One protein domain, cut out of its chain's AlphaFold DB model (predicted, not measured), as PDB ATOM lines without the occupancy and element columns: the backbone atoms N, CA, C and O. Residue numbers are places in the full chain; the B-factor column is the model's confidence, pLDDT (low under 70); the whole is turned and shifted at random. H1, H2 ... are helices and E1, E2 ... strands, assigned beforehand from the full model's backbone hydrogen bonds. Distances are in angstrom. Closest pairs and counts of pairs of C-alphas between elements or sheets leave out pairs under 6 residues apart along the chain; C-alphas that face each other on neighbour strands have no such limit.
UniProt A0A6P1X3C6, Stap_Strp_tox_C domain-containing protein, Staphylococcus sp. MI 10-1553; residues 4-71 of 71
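AT A GLANCE: This is residues 4 to 71 of the 71 residues of the protein "Stap_Strp_tox_C domain-containing protein" of Staphylococcus sp. MI 10-1553 (UniProt A0A6P1X3C6). You will see a small three-stranded antiparallel sheet, order E2 E1 E3, with one helix, H1, grazing it, and a long loop, residues 46 to 63, running from one edge strand to the other. The 68 printed residues run H1 E1 E2 E3, class mixed, with 33 residues, under half, in named elements. The whole is compact, radius of gyration of the C-alphas 12.2 A, but elongated, spanning 36 by 22 by 18 A.

IN THESE COORDINATES: Find C-alpha 4 at (184.944, 120.844, 94.200); H1, residues 4 to 18, runs 20.2 A from there. Next come E1, residues 29 to 34, E2, residues 41 to 45, and E3, residues 64 to 70, 17.2 A long, ending at (177.179, 125.501, 110.823).

HOW THE PARTS SIT: E1 and E2 form a hairpin at 160 degrees; look for N 32 and O 42, 2.7 A. E1 and E3 are antiparallel at 168 degrees; N 31 and O 68 are 2.8 A apart. H1, with every O i to N i+4 pair within hydrogen-bond range, only grazes the sheet with residues 7 to 14.

THE WHOLE: C-alphas 23 and 36, the farthest apart, are 36.6 A apart. The printed part has no cut; the E2 to E3 link is long. Confidence is under 70 at residues 24 to 25, 38 to 39 and 49 to 61.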
ATOM      1  N   LYS A   4     185.385 122.234  94.101       75.56
ATOM      2  CA  LYS A   4     184.944 120.844  94.200       75.56
ATOM      3  C   LYS A   4     185.872 120.020  95.095       75.56
ATOM      4  O   LYS A   4     185.394 119.255  95.926       75.56
ATOM      5  N   ASP A   5     187.186 120.198  94.958       81.50
ATOM      6  CA  ASP A   5     188.159 119.487  95.795       81.50
ATOM      7  C   ASP A   5     188.073 119.928  97.261       81.50
ATOM      8  O   ASP A   5     188.229 119.108  98.169       81.50
ATOM      9  N   LEU A   6     187.827 121.221  97.496       80.44
ATOM     10  CA  LEU A   6     187.654 121.770  98.838       80.44
ATOM     11  C   LEU A   6     186.368 121.255  99.496       80.44
ATOM     12  O   LEU A   6     186.439 120.733 100.606       80.44
ATOM     13  N   ASP A   7     185.226 121.341  98.806       79.31
ATOM     14  CA  ASP A   7     183.936 120.809  99.275       79.31
ATOM     15  C   ASP A   7     184.053 119.317  99.613       79.31
ATOM     16  O   ASP A   7     183.671 118.894 100.705       79.31
ATOM     17  N   PHE A   8     184.689 118.531  98.740       84.50
ATOM     18  CA  PHE A   8     184.893 117.103  98.975       84.50
ATOM     19  C   PHE A   8     185.733 116.823 100.230       84.50
ATOM     20  O   PHE A   8     185.380 115.957 101.035       84.50
ATOM     21  N   LYS A   9     186.834 117.562 100.436       86.94
ATOM     22  CA  LYS A   9     187.679 117.424 101.635       86.94
ATOM     23  C   LYS A   9     186.938 117.832 102.909       86.94
ATOM     24  O   LYS A   9     187.019 117.104 103.897       86.94
ATOM     25  N   LEU A  10     186.206 118.948 102.877       86.12
ATOM     26  CA  LEU A  10     185.434 119.443 104.019       86.12
ATOM     27  C   LEU A  10     184.338 118.452 104.408       86.12
ATOM     28  O   LEU A  10     184.275 118.045 105.564       86.12
ATOM     29  N   ARG A  11     183.538 117.972 103.449       85.81
ATOM     30  CA  ARG A  11     182.508 116.955 103.718       85.81
ATOM     31  C   ARG A  11     183.110 115.679 104.286       85.81
ATOM     32  O   ARG A  11     182.581 115.140 105.250       85.81
ATOM     33  N   LYS A  12     184.236 115.212 103.743       89.31
ATOM     34  CA  LYS A  12     184.919 114.015 104.254       89.31
ATOM     35  C   LYS A  12     185.374 114.183 105.708       89.31
ATOM     36  O   LYS A  12     185.217 113.250 106.489       89.31
ATOM     37  N   MET A  13     185.909 115.352 106.064       88.69
ATOM     38  CA  MET A  13     186.273 115.686 107.447       88.69
ATOM     39  C   MET A  13     185.035 115.717 108.351       88.69
ATOM     40  O   MET A  13     185.035 115.091 109.403       88.69
ATOM     41  N   LEU A  14     183.951 116.362 107.915       85.38
ATOM     42  CA  LEU A  14     182.710 116.467 108.688       85.38
ATOM     43  C   LEU A  14     182.027 115.114 108.919       85.38
ATOM     44  O   LEU A  14     181.542 114.849 110.012       85.38
ATOM     45  N   ILE A  15     182.027 114.230 107.921       86.12
ATOM     46  CA  ILE A  15     181.498 112.865 108.066       86.12
ATOM     47  C   ILE A  15     182.317 112.081 109.092       86.12
ATOM     48  O   ILE A  15     181.758 111.359 109.915       86.12
ATOM     49  N   LYS A  16     183.647 112.214 109.035       88.25
ATOM     50  CA  LYS A  16     184.566 111.446 109.876       88.25
ATOM     51  C   LYS A  16     184.579 111.934 111.326       88.25
ATOM     52  O   LYS A  16     184.513 111.109 112.229       88.25
ATOM     53  N   ASP A  17     184.682 113.245 111.526       87.38
ATOM     54  CA  ASP A  17     184.979 113.831 112.835       87.38
ATOM     55  C   ASP A  17     183.717 114.367 113.538       87.38
ATOM     56  O   ASP A  17     183.688 114.430 114.763       87.38
ATOM     57  N   TYR A  18     182.664 114.712 112.783       83.00
ATOM     58  CA  TYR A  18     181.422 115.303 113.309       83.00
ATOM     59  C   TYR A  18     180.170 114.456 113.043       83.00
ATOM     60  O   TYR A  18     179.071 114.847 113.427       83.00
ATOM     61  N   GLY A  19     180.308 113.305 112.379       81.75
ATOM     62  CA  GLY A  19     179.173 112.435 112.071       81.75
ATOM     63  C   GLY A  19     178.169 113.055 111.097       81.75
ATOM     64  O   GLY A  19     176.990 112.716 111.141       81.75
ATOM     65  N   LEU A  20     178.606 113.954 110.205       80.69
ATOM     66  CA  LEU A  20     177.743 114.477 109.141       80.69
ATOM     67  C   LEU A  20     177.119 113.315 108.342       80.69
ATOM     68  O   LEU A  20     177.816 112.364 107.986       80.69
ATOM     69  N   TYR A  21     175.818 113.404 108.059       78.25
ATOM     70  CA  TYR A  21     174.967 112.353 107.474       78.25
ATOM     71  C   TYR A  21     174.677 111.135 108.363       78.25
ATOM     72  O   TYR A  21     173.957 110.236 107.928       78.25
ATOM     73  N   GLN A  22     175.170 111.091 109.601       78.94
ATOM     74  CA  GLN A  22     174.716 110.109 110.585       78.94
ATOM     75  C   GLN A  22     173.434 110.626 111.256       78.94
ATOM     76  O   GLN A  22     173.324 111.812 111.557       78.94
ATOM     77  N   ASN A  23     172.455 109.742 111.481       74.12
ATOM     78  CA  ASN A  23     171.175 110.059 112.136       74.12
ATOM     79  C   ASN A  23     170.396 111.229 111.495       74.12
ATOM     80  O   ASN A  23     169.888 112.090 112.208       74.12
ATOM     81  N   ASP A  24     170.350 111.298 110.160       69.38
ATOM     82  CA  ASP A  24     169.692 112.378 109.400       69.38
ATOM     83  C   ASP A  24     170.263 113.791 109.648       69.38
ATOM     84  O   ASP A  24     169.668 114.794 109.250       69.38
ATOM     85  N   SER A  25     171.462 113.892 110.234       68.00
ATOM     86  CA  SER A  25     172.168 115.161 110.422       68.00
ATOM     87  C   SER A  25     172.741 115.664 109.094       68.00
ATOM     88  O   SER A  25     173.890 115.402 108.728       68.00
ATOM     89  N   ASN A  26     171.897 116.334 108.309       72.38
ATOM     90  CA  ASN A  26     172.252 116.930 107.020       72.38
ATOM     91  C   ASN A  26     171.877 118.418 106.914       72.38
ATOM     92  O   ASN A  26     172.132 119.026 105.878       72.38
ATOM     93  N   ASN A  27     171.309 119.010 107.967       75.88
ATOM     94  CA  ASN A  27     170.798 120.386 107.960       75.88
ATOM     95  C   ASN A  27     171.883 121.469 108.017       75.88
ATOM     96  O   ASN A  27     171.565 122.652 107.893       75.88
ATOM     97  N   GLY A  28     173.148 121.079 108.159       81.25
ATOM     98  CA  GLY A  28     174.251 122.021 108.196       81.25
ATOM     99  C   GLY A  28     174.518 122.734 106.865       81.25
ATOM    100  O   GLY A  28     174.074 122.333 105.782       81.25
ATOM    101  N   LYS A  29     175.305 123.803 106.936       86.62
ATOM    102  CA  LYS A  29     175.804 124.580 105.801       86.62
ATOM    103  C   LYS A  29     177.266 124.957 106.028       86.62
ATOM    104  O   LYS A  29     177.693 125.259 107.139       86.62
ATOM    105  N   ILE A  30     178.035 124.977 104.950       85.56
ATOM    106  CA  ILE A  30     179.408 125.479 104.938       85.56
ATOM    107  C   ILE A  30     179.377 126.859 104.288       85.56
ATOM    108  O   ILE A  30     178.925 126.995 103.156       85.56
ATOM    109  N   VAL A  31     179.865 127.875 104.988       86.88
ATOM    110  CA  VAL A  31     179.983 129.249 104.495       86.88
ATOM    111  C   VAL A  31     181.460 129.568 104.293       86.88
ATOM    112  O   VAL A  31     182.243 129.566 105.238       86.88
ATOM    113  N   ILE A  32     181.851 129.840 103.056       84.50
ATOM    114  CA  ILE A  32     183.219 130.146 102.642       84.50
ATOM    115  C   ILE A  32     183.250 131.601 102.177       84.50
ATOM    116  O   ILE A  32     182.552 131.957 101.231       84.50
ATOM    117  N   LYS A  33     184.062 132.442 102.817       85.56
ATOM    118  CA  LYS A  33     184.313 133.824 102.390       85.56
ATOM    119  C   LYS A  33     185.571 133.867 101.522       85.56
ATOM    120  O   LYS A  33     186.639 133.456 101.977       85.56
ATOM    121  N   ILE A  34     185.438 134.331 100.281       81.00
ATOM    122  CA  ILE A  34     186.464 134.284  99.229       81.00
ATOM    123  C   ILE A  34     186.843 135.706  98.805       81.00
ATOM    124  O   ILE A  34     186.524 136.154  97.713       81.00
ATOM    125  N   GLY A  35     187.547 136.421  99.673       77.88
ATOM    126  CA  GLY A  35     187.975 137.801  99.453       77.88
ATOM    127  C   GLY A  35     187.410 138.748 100.505       77.88
ATOM    128  O   GLY A  35     186.713 138.329 101.429       77.88
ATOM    129  N   ASP A  36     187.733 140.033 100.368       72.38
ATOM    130  CA  ASP A  36     187.361 141.056 101.354       72.38
ATOM    131  C   ASP A  36     185.893 141.491 101.251       72.38
ATOM    132  O   ASP A  36     185.337 142.033 102.207       72.38
ATOM    133  N   SER A  37     185.244 141.245 100.110       72.88
ATOM    134  CA  SER A  37     183.866 141.668  99.859       72.88
ATOM    135  C   SER A  37     182.856 140.661 100.400       72.88
ATOM    136  O   SER A  37     182.974 139.453 100.194       72.88
ATOM    137  N   ASP A  38     181.779 141.158 101.005       68.56
ATOM    138  CA  ASP A  38     180.663 140.323 101.472       68.56
ATOM    139  C   ASP A  38     179.839 139.718 100.321       68.56
ATOM    140  O   ASP A  38     178.994 138.851 100.536       68.56
ATOM    141  N   LYS A  39     180.097 140.145  99.079       69.88
ATOM    142  CA  LYS A  39     179.535 139.510  97.877       69.88
ATOM    143  C   LYS A  39     180.244 138.206  97.519       69.88
ATOM    144  O   LYS A  39     179.650 137.374  96.838       69.88
ATOM    145  N   ASP A  40     181.457 137.998  98.021       77.44
ATOM    146  CA  ASP A  40     182.261 136.816  97.724       77.44
ATOM    147  C   ASP A  40     182.040 135.712  98.768       77.44
ATOM    148  O   ASP A  40     182.960 135.009  99.187       77.44
ATOM    149  N   ILE A  41     180.794 135.568  99.224       78.88
ATOM    150  CA  ILE A  41     180.391 134.525 100.161       78.88
ATOM    151  C   ILE A  41     179.770 133.366  99.381       78.88
ATOM    152  O   ILE A  41     178.799 133.494  98.627       78.88
ATOM    153  N   MET A  42     180.336 132.186  99.585       77.44
ATOM    154  CA  MET A  42     179.844 130.936  99.049       77.44
ATOM    155  C   MET A  42     179.236 130.102 100.167       77.44
ATOM    156  O   MET A  42     179.919 129.717 101.106       77.44
ATOM    157  N   THR A  43     177.956 129.771 100.030       80.50
ATOM    158  CA  THR A  43     177.259 128.875 100.954       80.50
ATOM    159  C   THR A  43     177.000 127.543 100.266       80.50
ATOM    160  O   THR A  43     176.453 127.504  99.163       80.50
ATOM    161  N   LEU A  44     177.395 126.459 100.923       79.88
ATOM    162  CA  LEU A  44     177.198 125.079 100.508       79.88
ATOM    163  C   LEU A  44     176.242 124.445 101.512       79.88
ATOM    164  O   LEU A  44     176.625 124.162 102.645       79.88
ATOM    165  N   GLU A  45     174.991 124.238 101.123       82.75
ATOM    166  CA  GLU A  45     174.056 123.504 101.973       82.75
ATOM    167  C   GLU A  45     174.436 122.013 101.967       82.75
ATOM    168  O   GLU A  45     174.738 121.438 100.916       82.75
ATOM    169  N   LEU A  46     174.476 121.370 103.137       81.56
ATOM    170  CA  LEU A  46     174.848 119.956 103.249       81.56
ATOM    171  C   LEU A  46     173.678 119.028 102.897       81.56
ATOM    172  O   LEU A  46     173.923 117.898 102.462       81.56
ATOM    173  N   ASN A  47     172.444 119.532 102.989       80.44
ATOM    174  CA  ASN A  47     171.203 118.850 102.609       80.44
ATOM    175  C   ASN A  47     170.928 118.862 101.093       80.44
ATOM    176  O   ASN A  47     170.057 118.127 100.627       80.44
ATOM    177  N   LYS A  48     171.652 119.670 100.309       74.25
ATOM    178  CA  LYS A  48     171.486 119.768  98.854       74.25
ATOM    179  C   LYS A  48     172.793 119.507  98.126       74.25
ATOM    180  O   LYS A  48     173.892 119.719  98.635       74.25
ATOM    181  N   LYS A  49     172.668 119.034  96.885       68.19
ATOM    182  CA  LYS A  49     173.814 118.927  95.982       68.19
ATOM    183  C   LYS A  49     174.294 120.326  95.600       68.19
ATOM    184  O   LYS A  49     173.484 121.235  95.407       68.19
ATOM    185  N   LEU A  50     175.612 120.468  95.475       67.31
ATOM    186  CA  LEU A  50     176.254 121.690  95.008       67.31
ATOM    187  C   LEU A  50     175.670 122.097  93.648       67.31
ATOM    188  O   LEU A  50     175.623 121.282  92.728       67.31
ATOM    189  N   GLN A  51     175.205 123.340  93.533       65.38
ATOM    190  CA  GLN A  51     174.598 123.839  92.302       65.38
ATOM    191  C   GLN A  51     175.655 123.941  91.190       65.38
ATOM    192  O   GLN A  51     176.677 124.606  91.358       65.38
ATOM    193  N   GLU A  52     175.403 123.289  90.050       56.25
ATOM    194  CA  GLU A  52     176.373 123.122  88.953       56.25
ATOM    195  C   GLU A  52     176.861 124.451  88.359       56.25
ATOM    196  O   GLU A  52     178.027 124.566  87.992       56.25
ATOM    197  N   HIS A  53     176.026 125.495  88.356       59.38
ATOM    198  CA  HIS A  53     176.428 126.822  87.876       59.38
ATOM    199  C   HIS A  53     177.521 127.479  88.738       59.38
ATOM    200  O   HIS A  53     178.230 128.345  88.243       59.38
ATOM    201  N   ARG A  54     177.704 127.046  89.998       61.25
ATOM    202  CA  ARG A  54     178.781 127.518  90.890       61.25
ATOM    203  C   ARG A  54     180.038 126.645  90.832       61.25
ATOM    204  O   ARG A  54     181.038 126.993  91.447       61.25
ATOM    205  N   MET A  55     180.006 125.512  90.122       52.44
ATOM    206  CA  MET A  55     181.189 124.658  89.937       52.44
ATOM    207  C   MET A  55     182.163 125.217  88.889       52.44
ATOM    208  O   MET A  55     183.351 124.908  88.962       52.44
ATOM    209  N   SER A  56     181.673 126.022  87.936       49.00
ATOM    210  CA  SER A  56     182.506 126.691  86.921       49.00
ATOM    211  C   SER A  56     183.151 127.983  87.412       49.00
ATOM    212  O   SER A  56     184.148 128.415  86.829       49.00
ATOM    213  N   ASP A  57     182.639 128.580  88.492       56.47
ATOM    214  CA  ASP A  57     183.346 129.657  89.174       56.47
ATOM    215  C   ASP A  57     184.602 129.048  89.790       56.47
ATOM    216  O   ASP A  57     184.567 128.326  90.785       56.47
ATOM    217  N   THR A  58     185.744 129.290  89.151       54.62
ATOM    218  CA  THR A  58     187.043 128.913  89.701       54.62
ATOM    219  C   THR A  58     187.302 129.840  90.877       54.62
ATOM    220  O   THR A  58     187.976 130.857  90.734       54.62
ATOM    221  N   ALA A  59     186.707 129.551  92.034       61.28
ATOM    222  CA  ALA A  59     187.009 130.341  93.205       61.28
ATOM    223  C   ALA A  59     188.450 130.047  93.595       61.28
ATOM    224  O   ALA A  59     188.841 128.906  93.866       61.28
ATOM    225  N   ASP A  60     189.252 131.096  93.522       66.81
ATOM    226  CA  ASP A  60     190.658 131.035  93.831       66.81
ATOM    227  C   ASP A  60     190.789 130.722  95.320       66.81
ATOM    228  O   ASP A  60     190.552 131.573  96.175       66.81
ATOM    229  N   VAL A  61     191.122 129.472  95.638       67.75
ATOM    230  CA  VAL A  61     191.281 129.004  97.021       67.75
ATOM    231  C   VAL A  61     192.280 129.849  97.812       67.75
ATOM    232  O   VAL A  61     192.182 129.915  99.032       67.75
ATOM    233  N   ASN A  62     193.208 130.531  97.130       73.50
ATOM    234  CA  ASN A  62     194.172 131.434  97.755       73.50
ATOM    235  C   ASN A  62     193.523 132.719  98.285       73.50
ATOM    236  O   ASN A  62     194.118 133.412  99.101       73.50
ATOM    237  N   LYS A  63     192.311 133.044  97.826       77.94
ATOM    238  CA  LYS A  63     191.521 134.192  98.283       77.94
ATOM    239  C   LYS A  63     190.538 133.824  99.389       77.94
ATOM    240  O   LYS A  63     189.800 134.689  99.846       77.94
ATOM    241  N   ILE A  64     190.496 132.562  99.822       82.31
ATOM    242  CA  ILE A  64     189.653 132.168 100.949       82.31
ATOM    243  C   ILE A  64     190.184 132.846 102.205       82.31
ATOM    244  O   ILE A  64     191.306 132.594 102.634       82.31
ATOM    245  N   GLN A  65     189.349 133.687 102.802       85.88
ATOM    246  CA  GLN A  65     189.652 134.348 104.064       85.88
ATOM    247  C   GLN A  65     189.172 133.527 105.251       85.88
ATOM    248  O   GLN A  65     189.848 133.451 106.272       85.88
ATOM    249  N   GLN A  66     187.995 132.913 105.122       86.56
ATOM    250  CA  GLN A  66     187.359 132.218 106.231       86.56
ATOM    251  C   GLN A  66     186.463 131.085 105.737       86.56
ATOM    252  O   GLN A  66     185.748 131.224 104.746       86.56
ATOM    253  N   ILE A  67     186.474 129.978 106.477       85.19
ATOM    254  CA  ILE A  67     185.537 128.864 106.323       85.19
ATOM    255  C   ILE A  67     184.805 128.720 107.653       85.19
ATOM    256  O   ILE A  67     185.429 128.527 108.692       85.19
ATOM    257  N   THR A  68     183.483 128.823 107.610       87.31
ATOM    258  CA  THR A  68     182.596 128.638 108.758       87.31
ATOM    259  C   THR A  68     181.697 127.450 108.475       87.31
ATOM    260  O   THR A  68     181.175 127.316 107.369       87.31
ATOM    261  N   ILE A  69     181.527 126.578 109.459       85.12
ATOM    262  CA  ILE A  69     180.685 125.392 109.339       85.12
ATOM    263  C   ILE A  69     179.616 125.502 110.416       85.12
ATOM    264  O   ILE A  69     179.937 125.646 111.591       85.12
ATOM    265  N   ASP A  70     178.367 125.475 109.980       83.75
ATOM    266  CA  ASP A  70     177.179 125.501 110.823       83.75
ATOM    267  C   ASP A  70     176.541 124.115 110.672       83.75
ATOM    268  O   ASP A  70     176.136 123.771 109.561       83.75
ATOM    269  N   LEU A  71     176.602 123.274 111.709       75.94
ATOM    270  CA  LEU A  71     176.144 121.875 111.700       75.94
ATOM    271  C   LEU A  71     174.826 121.720 112.453       75.94
ATOM    272  O   LEU A  71     174.739 122.255 113.580       75.94
TER     273      LEU A  71